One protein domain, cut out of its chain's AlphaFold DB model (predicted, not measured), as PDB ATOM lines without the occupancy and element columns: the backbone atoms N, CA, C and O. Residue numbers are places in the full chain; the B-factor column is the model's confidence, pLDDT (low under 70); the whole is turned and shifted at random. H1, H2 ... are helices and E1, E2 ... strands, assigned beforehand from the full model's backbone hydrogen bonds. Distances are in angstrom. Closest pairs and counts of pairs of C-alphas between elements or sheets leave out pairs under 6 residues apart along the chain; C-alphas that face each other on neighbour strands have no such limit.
ATOM      1  N   LYS A   8      -9.302  85.742  54.746       48.16
ATOM      2  CA  LYS A   8     -10.592  86.424  54.622       48.16
ATOM      3  C   LYS A   8     -11.112  86.717  56.021       48.16
ATOM      4  O   LYS A   8     -11.239  85.805  56.833       48.16
ATOM      5  N   PHE A   9     -11.415  87.982  56.281       41.03
ATOM      6  CA  PHE A   9     -12.096  88.401  57.497       41.03
ATOM      7  C   PHE A   9     -13.605  88.232  57.309       41.03
ATOM      8  O   PHE A   9     -14.162  88.659  56.297       41.03
ATOM      9  N   TYR A  10     -14.253  87.607  58.288       48.84
ATOM     10  CA  TYR A  10     -15.702  87.460  58.354       48.84
ATOM     11  C   TYR A  10     -16.186  88.252  59.570       48.84
ATOM     12  O   TYR A  10     -15.711  88.009  60.676       48.84
ATOM     13  N   SER A  11     -17.086  89.215  59.357       41.66
ATOM     14  CA  SER A  11     -17.774  89.938  60.434       41.66
ATOM     15  C   SER A  11     -19.197  89.418  60.541       41.66
ATOM     16  O   SER A  11     -19.813  89.114  59.517       41.66
ATOM     17  N   ILE A  12     -19.693  89.297  61.768       50.00
ATOM     18  CA  ILE A  12     -21.035  88.806  62.065       50.00
ATOM     19  C   ILE A  12     -21.640  89.735  63.091       50.00
ATOM     20  O   ILE A  12     -21.101  89.878  64.188       50.00
ATOM     21  N   ASP A  13     -22.770  90.314  62.719       49.75
ATOM     22  CA  ASP A  13     -23.507  91.252  63.543       49.75
ATOM     23  C   ASP A  13     -24.770  90.546  64.038       49.75
ATOM     24  O   ASP A  13     -25.666  90.222  63.262       49.75
ATOM     25  N   LEU A  14     -24.826  90.258  65.340       48.03
ATOM     26  CA  LEU A  14     -26.045  89.771  65.983       48.03
ATOM     27  C   LEU A  14     -26.933  90.987  66.257       48.03
ATOM     28  O   LEU A  14     -26.692  91.722  67.213       48.03
ATOM     29  N   ILE A  15     -27.914  91.223  65.388       50.44
ATOM     30  CA  ILE A  15     -28.875  92.318  65.531       50.44
ATOM     31  C   ILE A  15     -30.143  91.757  66.172       50.44
ATOM     32  O   ILE A  15     -30.767  90.860  65.611       50.44
ATOM     33  N   ASP A  16     -30.513  92.290  67.332       49.22
ATOM     34  CA  ASP A  16     -31.838  92.074  67.907       49.22
ATOM     35  C   ASP A  16     -32.853  92.965  67.156       49.22
ATOM     36  O   ASP A  16     -32.681  94.191  67.147       49.22
ATOM     37  N   PRO A  17     -33.862  92.394  66.470       47.53
ATOM     38  CA  PRO A  17     -34.817  93.159  65.671       47.53
ATOM     39  C   PRO A  17     -35.791  94.013  66.499       47.53
ATOM     40  O   PRO A  17     -36.509  94.814  65.900       47.53
ATOM     41  N   ASP A  18     -35.810  93.907  67.833       48.41
ATOM     42  CA  ASP A  18     -36.745  94.647  68.697       48.41
ATOM     43  C   ASP A  18     -36.531  96.184  68.713       48.41
ATOM     44  O   ASP A  18     -37.261  96.923  69.376       48.41
ATOM     45  N   TYR A  19     -35.586  96.713  67.929       45.34
ATOM     46  CA  TYR A  19     -35.320  98.148  67.810       45.34
ATOM     47  C   TYR A  19     -35.989  98.780  66.579       45.34
ATOM     48  O   TYR A  19     -35.341  99.065  65.575       45.34
ATOM     49  N   GLY A  20     -37.288  99.083  66.698       44.34
ATOM     50  CA  GLY A  20     -37.946 100.154  65.929       44.34
ATOM     51  C   GLY A  20     -38.498  99.819  64.537       44.34
ATOM     52  O   GLY A  20     -38.793 100.741  63.781       44.34
ATOM     53  N   LEU A  21     -38.672  98.544  64.174       38.44
ATOM     54  CA  LEU A  21     -39.322  98.159  62.912       38.44
ATOM     55  C   LEU A  21     -40.803  97.766  63.111       38.44
ATOM     56  O   LEU A  21     -41.177  97.267  64.174       38.44
ATOM     57  N   PRO A  22     -41.677  97.991  62.106       35.56
ATOM     58  CA  PRO A  22     -43.107  97.697  62.198       35.56
ATOM     59  C   PRO A  22     -43.404  96.215  62.498       35.56
ATOM     60  O   PRO A  22     -42.675  95.313  62.086       35.56
ATOM     61  N   LYS A  23     -44.536  95.987  63.184       46.84
ATOM     62  CA  LYS A  23     -45.024  94.757  63.859       46.84
ATOM     63  C   LYS A  23     -45.123  93.451  63.033       46.84
ATOM     64  O   LYS A  23     -45.699  92.486  63.526       46.84
ATOM     65  N   VAL A  24     -44.611  93.393  61.804       51.28
ATOM     66  CA  VAL A  24     -44.753  92.229  60.899       51.28
ATOM     67  C   VAL A  24     -43.470  91.383  60.810       51.28
ATOM     68  O   VAL A  24     -43.464  90.322  60.192       51.28
ATOM     69  N   VAL A  25     -42.377  91.798  61.454       51.06
ATOM     70  CA  VAL A  25     -41.135  91.008  61.512       51.06
ATOM     71  C   VAL A  25     -41.212  90.025  62.695       51.06
ATOM     72  O   VAL A  25     -41.680  90.420  63.766       51.06
ATOM     73  N   PRO A  26     -40.793  88.749  62.552       53.88
ATOM     74  CA  PRO A  26     -40.734  87.819  63.679       53.88
ATOM     75  C   PRO A  26     -39.907  88.415  64.827       53.88
ATOM     76  O   PRO A  26     -38.782  88.864  64.612       53.88
ATOM     77  N   LYS A  27     -40.486  88.395  66.037       62.38
ATOM     78  CA  LYS A  27     -40.014  89.108  67.243       62.38
ATOM     79  C   LYS A  27     -38.578  88.786  67.664       62.38
ATOM     80  O   LYS A  27     -37.980  89.537  68.408       62.38
ATOM     81  N   LYS A  28     -38.020  87.660  67.223       75.06
ATOM     82  CA  LYS A  28     -36.670  87.231  67.590       75.06
ATOM     83  C   LYS A  28     -35.985  86.605  66.392       75.06
ATOM     84  O   LYS A  28     -36.457  85.606  65.841       75.06
ATOM     85  N   ARG A  29     -34.875  87.214  65.986       78.81
ATOM     86  CA  ARG A  29     -34.106  86.824  64.808       78.81
ATOM     87  C   ARG A  29     -32.622  87.055  65.043       78.81
ATOM     88  O   ARG A  29     -32.244  87.977  65.753       78.81
ATOM     89  N   ILE A  30     -31.789  86.220  64.438       79.31
ATOM     90  CA  ILE A  30     -30.354  86.453  64.267       79.31
ATOM     91  C   ILE A  30     -30.061  86.443  62.778       79.31
ATOM     92  O   ILE A  30     -30.532  85.562  62.064       79.31
ATOM     93  N   ASP A  31     -29.242  87.382  62.325       80.06
ATOM     94  CA  ASP A  31     -28.786  87.442  60.946       80.06
ATOM     95  C   ASP A  31     -27.292  87.159  60.841       80.06
ATOM     96  O   ASP A  31     -26.472  87.652  61.611       80.06
ATOM     97  N   LEU A  32     -26.927  86.351  59.852       78.94
ATOM     98  CA  LEU A  32     -25.555  86.004  59.539       78.94
ATOM     99  C   LEU A  32     -25.233  86.437  58.112       78.94
ATOM    100  O   LEU A  32     -25.690  85.835  57.136       78.94
ATOM    101  N   HIS A  33     -24.395  87.463  57.997       78.00
ATOM    102  CA  HIS A  33     -23.905  87.958  56.718       78.00
ATOM    103  C   HIS A  33     -22.658  87.180  56.285       78.00
ATOM    104  O   HIS A  33     -21.591  87.283  56.887       78.00
ATOM    105  N   VAL A  34     -22.755  86.431  55.187       76.62
ATOM    106  CA  VAL A  34     -21.633  85.660  54.636       76.62
ATOM    107  C   VAL A  34     -21.130  86.328  53.358       76.62
ATOM    108  O   VAL A  34     -21.814  86.366  52.331       76.62
ATOM    109  N   ASN A  35     -19.898  86.852  53.407       73.50
ATOM    110  CA  ASN A  35     -19.202  87.489  52.276       73.50
ATOM    111  C   ASN A  35     -19.978  88.635  51.595       73.50
ATOM    112  O   ASN A  35     -19.801  88.845  50.395       73.50
ATOM    113  N   LYS A  36     -20.862  89.345  52.315       72.56
ATOM    114  CA  LYS A  36     -21.776  90.368  51.752       72.56
ATOM    115  C   LYS A  36     -22.674  89.858  50.606       72.56
ATOM    116  O   LYS A  36     -23.221  90.656  49.859       72.56
ATOM    117  N   ARG A  37     -22.786  88.537  50.421       74.44
ATOM    118  CA  ARG A  37     -23.540  87.912  49.318       74.44
ATOM    119  C   ARG A  37     -24.732  87.115  49.811       74.44
ATOM    120  O   ARG A  37     -25.758  87.089  49.135       74.44
ATOM    121  N   TYR A  38     -24.579  86.473  50.964       79.88
ATOM    122  CA  TYR A  38     -25.620  85.658  51.566       79.88
ATOM    123  C   TYR A  38     -26.011  86.230  52.920       79.88
ATOM    124  O   TYR A  38     -25.145  86.649  53.692       79.88
ATOM    125  N   LEU A  39     -27.307  86.198  53.190       84.31
ATOM    126  CA  LEU A  39     -27.902  86.452  54.489       84.31
ATOM    127  C   LEU A  39     -28.550  85.148  54.948       84.31
ATOM    128  O   LEU A  39     -29.456  84.653  54.279       84.31
ATOM    129  N   LEU A  40     -28.068  84.571  56.046       89.00
ATOM    130  CA  LEU A  40     -28.792  83.507  56.739       89.00
ATOM    131  C   LEU A  40     -29.530  84.137  57.908       89.00
ATOM    132  O   LEU A  40     -28.902  84.741  58.770       89.00
ATOM    133  N   SER A  41     -30.846  84.005  57.915       87.88
ATOM    134  CA  SER A  41     -31.712  84.559  58.941       87.88
ATOM    135  C   SER A  41     -32.300  83.427  59.767       87.88
ATOM    136  O   SER A  41     -32.903  82.516  59.206       87.88
ATOM    137  N   PHE A  42     -32.088  83.465  61.076       90.44
ATOM    138  CA  PHE A  42     -32.505  82.449  62.036       90.44
ATOM    139  C   PHE A  42     -33.598  83.054  62.910       90.44
ATOM    140  O   PHE A  42     -33.295  83.933  63.712       90.44
ATOM    141  N   SER A  43     -34.845  82.618  62.772       89.56
ATOM    142  CA  SER A  43     -35.979  83.129  63.555       89.56
ATOM    143  C   SER A  43     -36.680  82.019  64.327       89.56
ATOM    144  O   SER A  43     -36.571  80.851  63.954       89.56
ATOM    145  N   GLU A  44     -37.414  82.366  65.384       89.75
ATOM    146  CA  GLU A  44     -38.310  81.412  66.055       89.75
ATOM    147  C   GLU A  44     -39.410  80.925  65.092       89.75
ATOM    148  O   GLU A  44     -39.928  81.697  64.281       89.75
ATOM    149  N   ASP A  45     -39.767  79.641  65.179       87.50
ATOM    150  CA  ASP A  45     -40.860  79.028  64.403       87.50
ATOM    151  C   ASP A  45     -42.230  79.097  65.114       87.50
ATOM    152  O   ASP A  45     -43.239  78.628  64.585       87.50
ATOM    153  N   GLY A  46     -42.266  79.683  66.318       86.25
ATOM    154  CA  GLY A  46     -43.443  79.761  67.189       86.25
ATOM    155  C   GLY A  46     -43.699  78.514  68.046       86.25
ATOM    156  O   GLY A  46     -44.696  78.479  68.762       86.25
ATOM    157  N   LYS A  47     -42.828  77.498  67.985       89.69
ATOM    158  CA  LYS A  47     -42.913  76.221  68.715       89.69
ATOM    159  C   LYS A  47     -41.575  75.851  69.373       89.69
ATOM    160  O   LYS A  47     -41.180  74.687  69.364       89.69
ATOM    161  N   ASP A  48     -40.850  76.852  69.871       85.19
ATOM    162  CA  ASP A  48     -39.495  76.716  70.431       85.19
ATOM    163  C   ASP A  48     -38.446  76.119  69.462       85.19
ATOM    164  O   ASP A  48     -37.353  75.715  69.868       85.19
ATOM    165  N   GLY A  49     -38.750  76.082  68.163       90.19
ATOM    166  CA  GLY A  49     -37.832  75.714  67.095       90.19
ATOM    167  C   GLY A  49     -37.265  76.928  66.359       90.19
ATOM    168  O   GLY A  49     -37.477  78.092  66.717       90.19
ATOM    169  N   CYS A  50     -36.524  76.652  65.291       92.56
ATOM    170  CA  CYS A  50     -35.864  77.660  64.474       92.56
ATOM    171  C   CYS A  50     -36.172  77.472  62.989       92.56
ATOM    172  O   CYS A  50     -35.980  76.390  62.436       92.56
ATOM    173  N   LEU A  51     -36.567  78.555  62.323       92.75
ATOM    174  CA  LEU A  51     -36.591  78.662  60.870       92.75
ATOM    175  C   LEU A  51     -35.323  79.359  60.392       92.75
ATOM    176  O   LEU A  51     -34.987  80.451  60.850       92.75
ATOM    177  N   VAL A  52     -34.642  78.744  59.431       92.75
ATOM    178  CA  VAL A  52     -33.463  79.306  58.777       92.75
ATOM    179  C   VAL A  52     -33.817  79.669  57.353       92.75
ATOM    180  O   VAL A  52     -34.059  78.792  56.529       92.75
ATOM    181  N   THR A  53     -33.813  80.961  57.060       91.38
ATOM    182  CA  THR A  53     -34.034  81.485  55.716       91.38
ATOM    183  C   THR A  53     -32.707  81.896  55.105       91.38
ATOM    184  O   THR A  53     -31.956  82.668  55.699       91.38
ATOM    185  N   LYS A  54     -32.415  81.410  53.901       91.19
ATOM    186  CA  LYS A  54     -31.278  81.884  53.110       91.19
ATOM    187  C   LYS A  54     -31.764  82.903  52.094       91.19
ATOM    188  O   LYS A  54     -32.629  82.590  51.280       91.19
ATOM    189  N   ALA A  55     -31.140  84.072  52.089       86.75
ATOM    190  CA  ALA A  55     -31.334  85.076  51.060       86.75
ATOM    191  C   ALA A  55     -30.020  85.366  50.324       86.75
ATOM    192  O   ALA A  55     -28.955  85.458  50.942       86.75
ATOM    193  N   THR A  56     -30.093  85.527  49.006       85.75
ATOM    194  CA  THR A  56     -28.960  85.943  48.173       85.75
ATOM    195  C   THR A  56     -29.206  87.359  47.671       85.75
ATOM    196  O   THR A  56     -30.267  87.655  47.122       85.75
ATOM    197  N   GLN A  57     -28.216  88.241  47.814       76.88
ATOM    198  CA  GLN A  57     -28.291  89.584  47.245       76.88
ATOM    199  C   GLN A  57     -27.842  89.551  45.776       76.88
ATOM    200  O   GLN A  57     -26.670  89.305  45.480       76.88
ATOM    201  N   LYS A  58     -28.760  89.801  44.834       80.25
ATOM    202  CA  LYS A  58     -28.453  89.969  43.402       80.25
ATOM    203  C   LYS A  58     -28.927  91.348  42.947       80.25
ATOM    204  O   LYS A  58     -30.106  91.656  43.053       80.25
ATOM    205  N   LYS A  59     -28.008  92.178  42.435       80.06
ATOM    206  CA  LYS A  59     -28.303  93.528  41.899       80.06
ATOM    207  C   LYS A  59     -29.133  94.417  42.852       80.06
ATOM    208  O   LYS A  59     -30.040  95.111  42.418       80.06
ATOM    209  N   GLY A  60     -28.846  94.370  44.155       72.75
ATOM    210  CA  GLY A  60     -29.558  95.165  45.166       72.75
ATOM    211  C   GLY A  60     -30.888  94.575  45.655       72.75
ATOM    212  O   GLY A  60     -31.408  95.059  46.653       72.75
ATOM    213  N   GLN A  61     -31.404  93.504  45.042       74.75
ATOM    214  CA  GLN A  61     -32.587  92.789  45.527       74.75
ATOM    215  C   GLN A  61     -32.202  91.556  46.350       74.75
ATOM    216  O   GLN A  61     -31.251  90.838  46.022       74.75
ATOM    217  N   LEU A  62     -32.952  91.322  47.429       73.00
ATOM    218  CA  LEU A  62     -32.798  90.174  48.314       73.00
ATOM    219  C   LEU A  62     -33.746  89.057  47.845       73.00
ATOM    220  O   LEU A  62     -34.960  89.183  47.972       73.00
ATOM    221  N   LEU A  63     -33.206  87.979  47.280       78.69
ATOM    222  CA  LEU A  63     -33.998  86.828  46.836       78.69
ATOM    223  C   LEU A  63     -33.935  85.736  47.904       78.69
ATOM    224  O   LEU A  63     -32.851  85.225  48.185       78.69
ATOM    225  N   SER A  64     -35.080  85.397  48.501       75.56
ATOM    226  CA  SER A  64     -35.189  84.271  49.437       75.56
ATOM    227  C   SER A  64     -35.173  82.953  48.660       75.56
ATOM    228  O   SER A  64     -35.956  82.780  47.728       75.56
ATOM    229  N   GLU A  65     -34.258  82.044  49.003       74.75
ATOM    230  CA  GLU A  65     -34.000  80.812  48.241       74.75
ATOM    231  C   GLU A  65     -34.434  79.535  48.974       74.75
ATOM    232  O   GLU A  65     -34.750  78.545  48.320       74.75
ATOM    233  N   SER A  66     -34.440  79.512  50.310       78.31
ATOM    234  CA  SER A  66     -34.768  78.291  51.062       78.31
ATOM    235  C   SER A  66     -35.122  78.577  52.516       78.31
ATOM    236  O   SER A  66     -34.443  79.391  53.148       78.31
ATOM    237  N   VAL A  67     -36.098  77.838  53.052       87.94
ATOM    238  CA  VAL A  67     -36.443  77.799  54.480       87.94
ATOM    239  C   VAL A  67     -36.173  76.390  55.010       87.94
ATOM    240  O   VAL A  67     -36.692  75.420  54.464       87.94
ATOM    241  N   VAL A  68     -35.353  76.268  56.054       91.75
ATOM    242  CA  VAL A  68     -35.067  74.999  56.746       91.75
ATOM    243  C   VAL A  68     -35.535  75.107  58.192       91.75
ATOM    244  O   VAL A  68     -35.173  76.061  58.876       91.75
ATOM    245  N   GLY A  69     -36.329  74.141  58.655       91.94
ATOM    246  CA  GLY A  69     -36.808  74.077  60.036       91.94
ATOM    247  C   GLY A  69     -35.934  73.188  60.921       91.94
ATOM    248  O   GLY A  69     -35.537  72.100  60.511       91.94
ATOM    249  N   TYR A  70     -35.669  73.642  62.143       91.75
ATOM    250  CA  TYR A  70     -35.018  72.887  63.210       91.75
ATOM    251  C   TYR A  70     -35.953  72.848  64.418       91.75
ATOM    252  O   TYR A  70     -36.085  73.837  65.136       91.75
ATOM    253  N   HIS A  71     -36.601  71.710  64.643       92.12
ATOM    254  CA  HIS A  71     -37.479  71.523  65.798       92.12
ATOM    255  C   HIS A  71     -36.665  71.372  67.090       92.12
ATOM    256  O   HIS A  71     -35.533  70.877  67.051       92.12
ATOM    257  N   GLU A  72     -37.245  71.829  68.207       91.38
ATOM    258  CA  GLU A  72     -36.686  71.721  69.571       91.38
ATOM    259  C   GLU A  72     -35.302  72.369  69.739       91.38
ATOM    260  O   GLU A  72     -34.522  72.037  70.633       91.38
ATOM    261  N   GLN A  73     -34.952  73.283  68.836       90.06
ATOM    262  CA  GLN A  73     -33.656  73.935  68.813       90.06
ATOM    263  C   GLN A  73     -33.853  75.433  68.681       90.06
ATOM    264  O   GLN A  73     -34.372  75.928  67.682       90.06
ATOM    265  N   THR A  74     -33.354  76.156  69.679       87.25
ATOM    266  CA  THR A  74     -33.441  77.610  69.699       87.25
ATOM    267  C   THR A  74     -32.663  78.218  68.533       87.25
ATOM    268  O   THR A  74     -31.591  77.733  68.142       87.25
ATOM    269  N   TYR A  75     -33.176  79.319  67.988       84.81
ATOM    270  CA  TYR A  75     -32.542  80.013  66.869       84.81
ATOM    271  C   TYR A  75     -31.105  80.457  67.184       84.81
ATOM    272  O   TYR A  75     -30.247  80.395  66.304       84.81
ATOM    273  N   GLN A  76     -30.792  80.793  68.443       85.06
ATOM    274  CA  GLN A  76     -29.425  81.109  68.871       85.06
ATOM    275  C   GLN A  76     -28.492  79.895  68.755       85.06
ATOM    276  O   GLN A  76     -27.377  80.016  68.243       85.06
ATOM    277  N   SER A  77     -28.942  78.713  69.192       89.19
ATOM    278  CA  SER A  77     -28.154  77.475  69.114       89.19
ATOM    279  C   SER A  77     -27.895  77.052  67.664       89.19
ATOM    280  O   SER A  77     -26.786  76.634  67.309       89.19
ATOM    281  N   VAL A  78     -28.906  77.173  66.798       91.88
ATOM    282  CA  VAL A  78     -28.777  76.879  65.361       91.88
ATOM    283  C   VAL A  78     -27.848  77.887  64.675       91.88
ATOM    284  O   VAL A  78     -26.958  77.473  63.927       91.88
ATOM    285  N   ALA A  79     -27.982  79.183  64.974       87.00
ATOM    286  CA  ALA A  79     -27.126  80.234  64.423       87.00
ATOM    287  C   ALA A  79     -25.650  80.034  64.798       87.00
ATOM    288  O   ALA A  79     -24.789  80.022  63.916       87.00
ATOM    289  N   LEU A  80     -25.348  79.800  66.081       86.12
ATOM    290  CA  LEU A  80     -23.976  79.588  66.557       86.12
ATOM    291  C   LEU A  80     -23.339  78.338  65.946       86.12
ATOM    292  O   LEU A  80     -22.203  78.398  65.477       86.12
ATOM    293  N   ARG A  81     -24.059  77.210  65.887       91.94
ATOM    294  CA  ARG A  81     -23.532  75.996  65.241       91.94
ATOM    295  C   ARG A  81     -23.283  76.217  63.757       91.94
ATOM    296  O   ARG A  81     -22.213  75.855  63.274       91.94
ATOM    297  N   THR A  82     -24.224  76.842  63.051       90.12
ATOM    298  CA  THR A  82     -24.058  77.160  61.626       90.12
ATOM    299  C   THR A  82     -22.835  78.046  61.415       90.12
ATOM    300  O   THR A  82     -22.012  77.769  60.542       90.12
ATOM    301  N   PHE A  83     -22.658  79.056  62.266       85.88
ATOM    302  CA  PHE A  83     -21.483  79.910  62.254       85.88
ATOM    303  C   PHE A  83     -20.182  79.116  62.435       85.88
ATOM    304  O   PHE A  83     -19.294  79.209  61.588       85.88
ATOM    305  N   PHE A  84     -20.065  78.309  63.492       85.31
ATOM    306  CA  PHE A  84     -18.842  77.546  63.748       85.31
ATOM    307  C   PHE A  84     -18.536  76.546  62.629       85.31
ATOM    308  O   PHE A  84     -17.373  76.381  62.263       85.31
ATOM    309  N   GLN A  85     -19.559  75.928  62.031       89.94
ATOM    310  CA  GLN A  85     -19.374  75.055  60.871       89.94
ATOM    311  C   GLN A  85     -18.854  75.830  59.653       89.94
ATOM    312  O   GLN A  85     -17.923  75.378  58.987       89.94
ATOM    313  N   LEU A  86     -19.390  77.024  59.384       85.62
ATOM    314  CA  LEU A  86     -18.899  77.885  58.304       85.62
ATOM    315  C   LEU A  86     -17.460  78.352  58.554       85.62
ATOM    316  O   LEU A  86     -16.637  78.272  57.644       85.62
ATOM    317  N   ALA A  87     -17.137  78.783  59.775       81.00
ATOM    318  CA  ALA A  87     -15.792  79.217  60.151       81.00
ATOM    319  C   ALA A  87     -14.767  78.079  60.012       81.00
ATOM    320  O   ALA A  87     -13.705  78.268  59.410       81.00
ATOM    321  N   LYS A  88     -15.122  76.875  60.487       85.19
ATOM    322  CA  LYS A  88     -14.320  75.655  60.337       85.19
ATOM    323  C   LYS A  88     -14.071  75.328  58.864       85.19
ATOM    324  O   LYS A  88     -12.925  75.132  58.465       85.19
ATOM    325  N   ASN A  89     -15.122  75.320  58.043       85.75
ATOM    326  CA  ASN A  89     -15.020  74.989  56.618       85.75
ATOM    327  C   ASN A  89     -14.243  76.047  55.819       85.75
ATOM    328  O   ASN A  89     -13.521  75.707  54.883       85.75
ATOM    329  N   ALA A  90     -14.331  77.318  56.211       77.88
ATOM    330  CA  ALA A  90     -13.556  78.408  55.623       77.88
ATOM    331  C   ALA A  90     -12.096  78.463  56.116       77.88
ATOM    332  O   ALA A  90     -11.331  79.293  55.624       77.88
ATOM    333  N   ARG A  91     -11.695  77.583  57.050       82.06
ATOM    334  CA  ARG A  91     -10.362  77.554  57.679       82.06
ATOM    335  C   ARG A  91      -9.973  78.907  58.289       82.06
ATOM    336  O   ARG A  91      -8.826  79.345  58.174       82.06
ATOM    337  N   VAL A  92     -10.941  79.583  58.906       72.81
ATOM    338  CA  VAL A  92     -10.706  80.838  59.627       72.81
ATOM    339  C   VAL A  92      -9.793  80.540  60.818       72.81
ATOM    340  O   VAL A  92     -10.099  79.657  61.614       72.81
ATOM    341  N   LYS A  93      -8.659  81.244  60.911       67.50
ATOM    342  CA  LYS A  93      -7.673  81.043  61.988       67.50
ATOM    343  C   LYS A  93      -8.112  81.675  63.306       67.50
ATOM    344  O   LYS A  93      -7.919  81.069  64.350       67.50
ATOM    345  N   ASP A  94      -8.750  82.839  63.221       61.66
ATOM    346  CA  ASP A  94      -9.170  83.630  64.373       61.66
ATOM    347  C   ASP A  94     -10.647  83.997  64.254       61.66
ATOM    348  O   ASP A  94     -11.088  84.593  63.269       61.66
ATOM    349  N   VAL A  95     -11.417  83.635  65.276       59.81
ATOM    350  CA  VAL A  95     -12.843  83.935  65.385       59.81
ATOM    351  C   VAL A  95     -13.047  84.864  66.575       59.81
ATOM    352  O   VAL A  95     -12.811  84.480  67.714       59.81
ATOM    353  N   SER A  96     -13.527  86.080  66.311       50.66
ATOM    354  CA  SER A  96     -13.945  87.027  67.347       50.66
ATOM    355  C   SER A  96     -15.462  87.163  67.315       50.66
ATOM    356  O   SER A  96     -16.005  87.784  66.405       50.66
ATOM    357  N   ILE A  97     -16.146  86.628  68.326       57.88
ATOM    358  CA  ILE A  97     -17.587  86.827  68.512       57.88
ATOM    359  C   ILE A  97     -17.769  88.003  69.467       57.88
ATOM    360  O   ILE A  97     -17.427  87.908  70.644       57.88
ATOM    361  N   ARG A  98     -18.318  89.118  68.978       45.75
ATOM    362  CA  ARG A  98     -18.751  90.218  69.844       45.75
ATOM    363  C   ARG A  98     -20.239  90.073  70.121       45.75
ATOM    364  O   ARG A  98     -21.070  90.412  69.288       45.75
ATOM    365  N   MET A  99     -20.565  89.564  71.305       45.28
ATOM    366  CA  MET A  99     -21.924  89.650  71.827       45.28
ATOM    367  C   MET A  99     -22.154  91.085  72.288       45.28
ATOM    368  O   MET A  99     -21.703  91.475  73.365       45.28
ATOM    369  N   MET A 100     -22.836  91.887  71.475       44.78
ATOM    370  CA  MET A 100     -23.308  93.193  71.919       44.78
ATOM    371  C   MET A 100     -24.496  92.978  72.859       44.78
ATOM    372  O   MET A 100     -25.649  93.080  72.462       44.78
ATOM    373  N   LYS A 101     -24.215  92.651  74.127       45.28
ATOM    374  CA  LYS A 101     -25.191  92.759  75.217       45.28
ATOM    375  C   LYS A 101     -25.332  94.241  75.555       45.28
ATOM    376  O   LYS A 101     -24.888  94.721  76.590       45.28
ATOM    377  N   MET A 102     -25.873  94.999  74.618       45.41
ATOM    378  CA  MET A 102     -26.364  96.320  74.933       45.41
ATOM    379  C   MET A 102     -27.671  96.055  75.675       45.41
ATOM    380  O   MET A 102     -28.550  95.406  75.126       45.41
TER     381      MET A 102
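AT A GLANCE: This is residues 8 to 102 of the 241 residues of an uncharacterized protein of Oesophagostomum dentatum (UniProt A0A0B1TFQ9). Picture a strongly twisted sheet of four strands, E1 to E4, with one helix, H1, packed along one face of it. Two long stretches with no named element, residues 8 to 28 and 90 to 102, make the two ends of the printed part, and residues 19 to 24 stick out. The printed part has 95 residues, under half in named elements, in the order E1 E2 E3 E4 H1; the sheet runs E1 - E2 - E3 - E4, all antiparallel, and the class is mixed, helices and strands. The whole is compact, with a radius of gyration of the C-alphas of 13.6 A and spans of 38 by 33 by 28 A.

IN THESE COORDINATES: Find C-alpha 29 at (-34.106, 86.824, 64.808), where E1 begins; it covers residues 29 to 34, 16.1 A long. E2 covers residues 38 to 44, 19.7 A. E3, residues 50 to 58, measures 25.5 A, and E4, residues 61 to 70, 26.7 A. H1 covers residues 75 to 89, 20.9 A, ending at C-alpha 89 at (-15.020, 74.989, 56.618).

HOW THE PARTS SIT: Start at the sheet, a meander, each strand the antiparallel neighbour of the one before. In the hairpin E1 and E2, at 164 degrees, look for N 32 and O 40, 2.8 A apart. In the hairpin E2 and E3, N 41 and O 53 are 2.8 A apart; in the hairpin E3 and E4, N 52 and O 68 are 2.8 A apart. These pairs are within hydrogen-bond range. The edge strands E1 and E4 are apart. H1 is on the sheet, two layers, at a height over the sheet of 8.7 A. It lies over E2 and only just not over E3, on which 2 of its 15 C-alphas fall, and runs along the strands, at 17 degrees to E2 on the local plane. The closest C-alphas of E2 and H1 are those of Phe 42 and Tyr 75, 5.4 A apart. In H1 every O i to N i+4 pair is within hydrogen-bond range.

THE WHOLE: The C-alphas of Lys 23 and Lys 93, 39.8 A apart, are the two farthest apart. The printed part has no cut, and the four links between named elements are tight. Mean pLDDT of the printed part is 73.2; residues 8 to 27 and 93 to 102 are under 70.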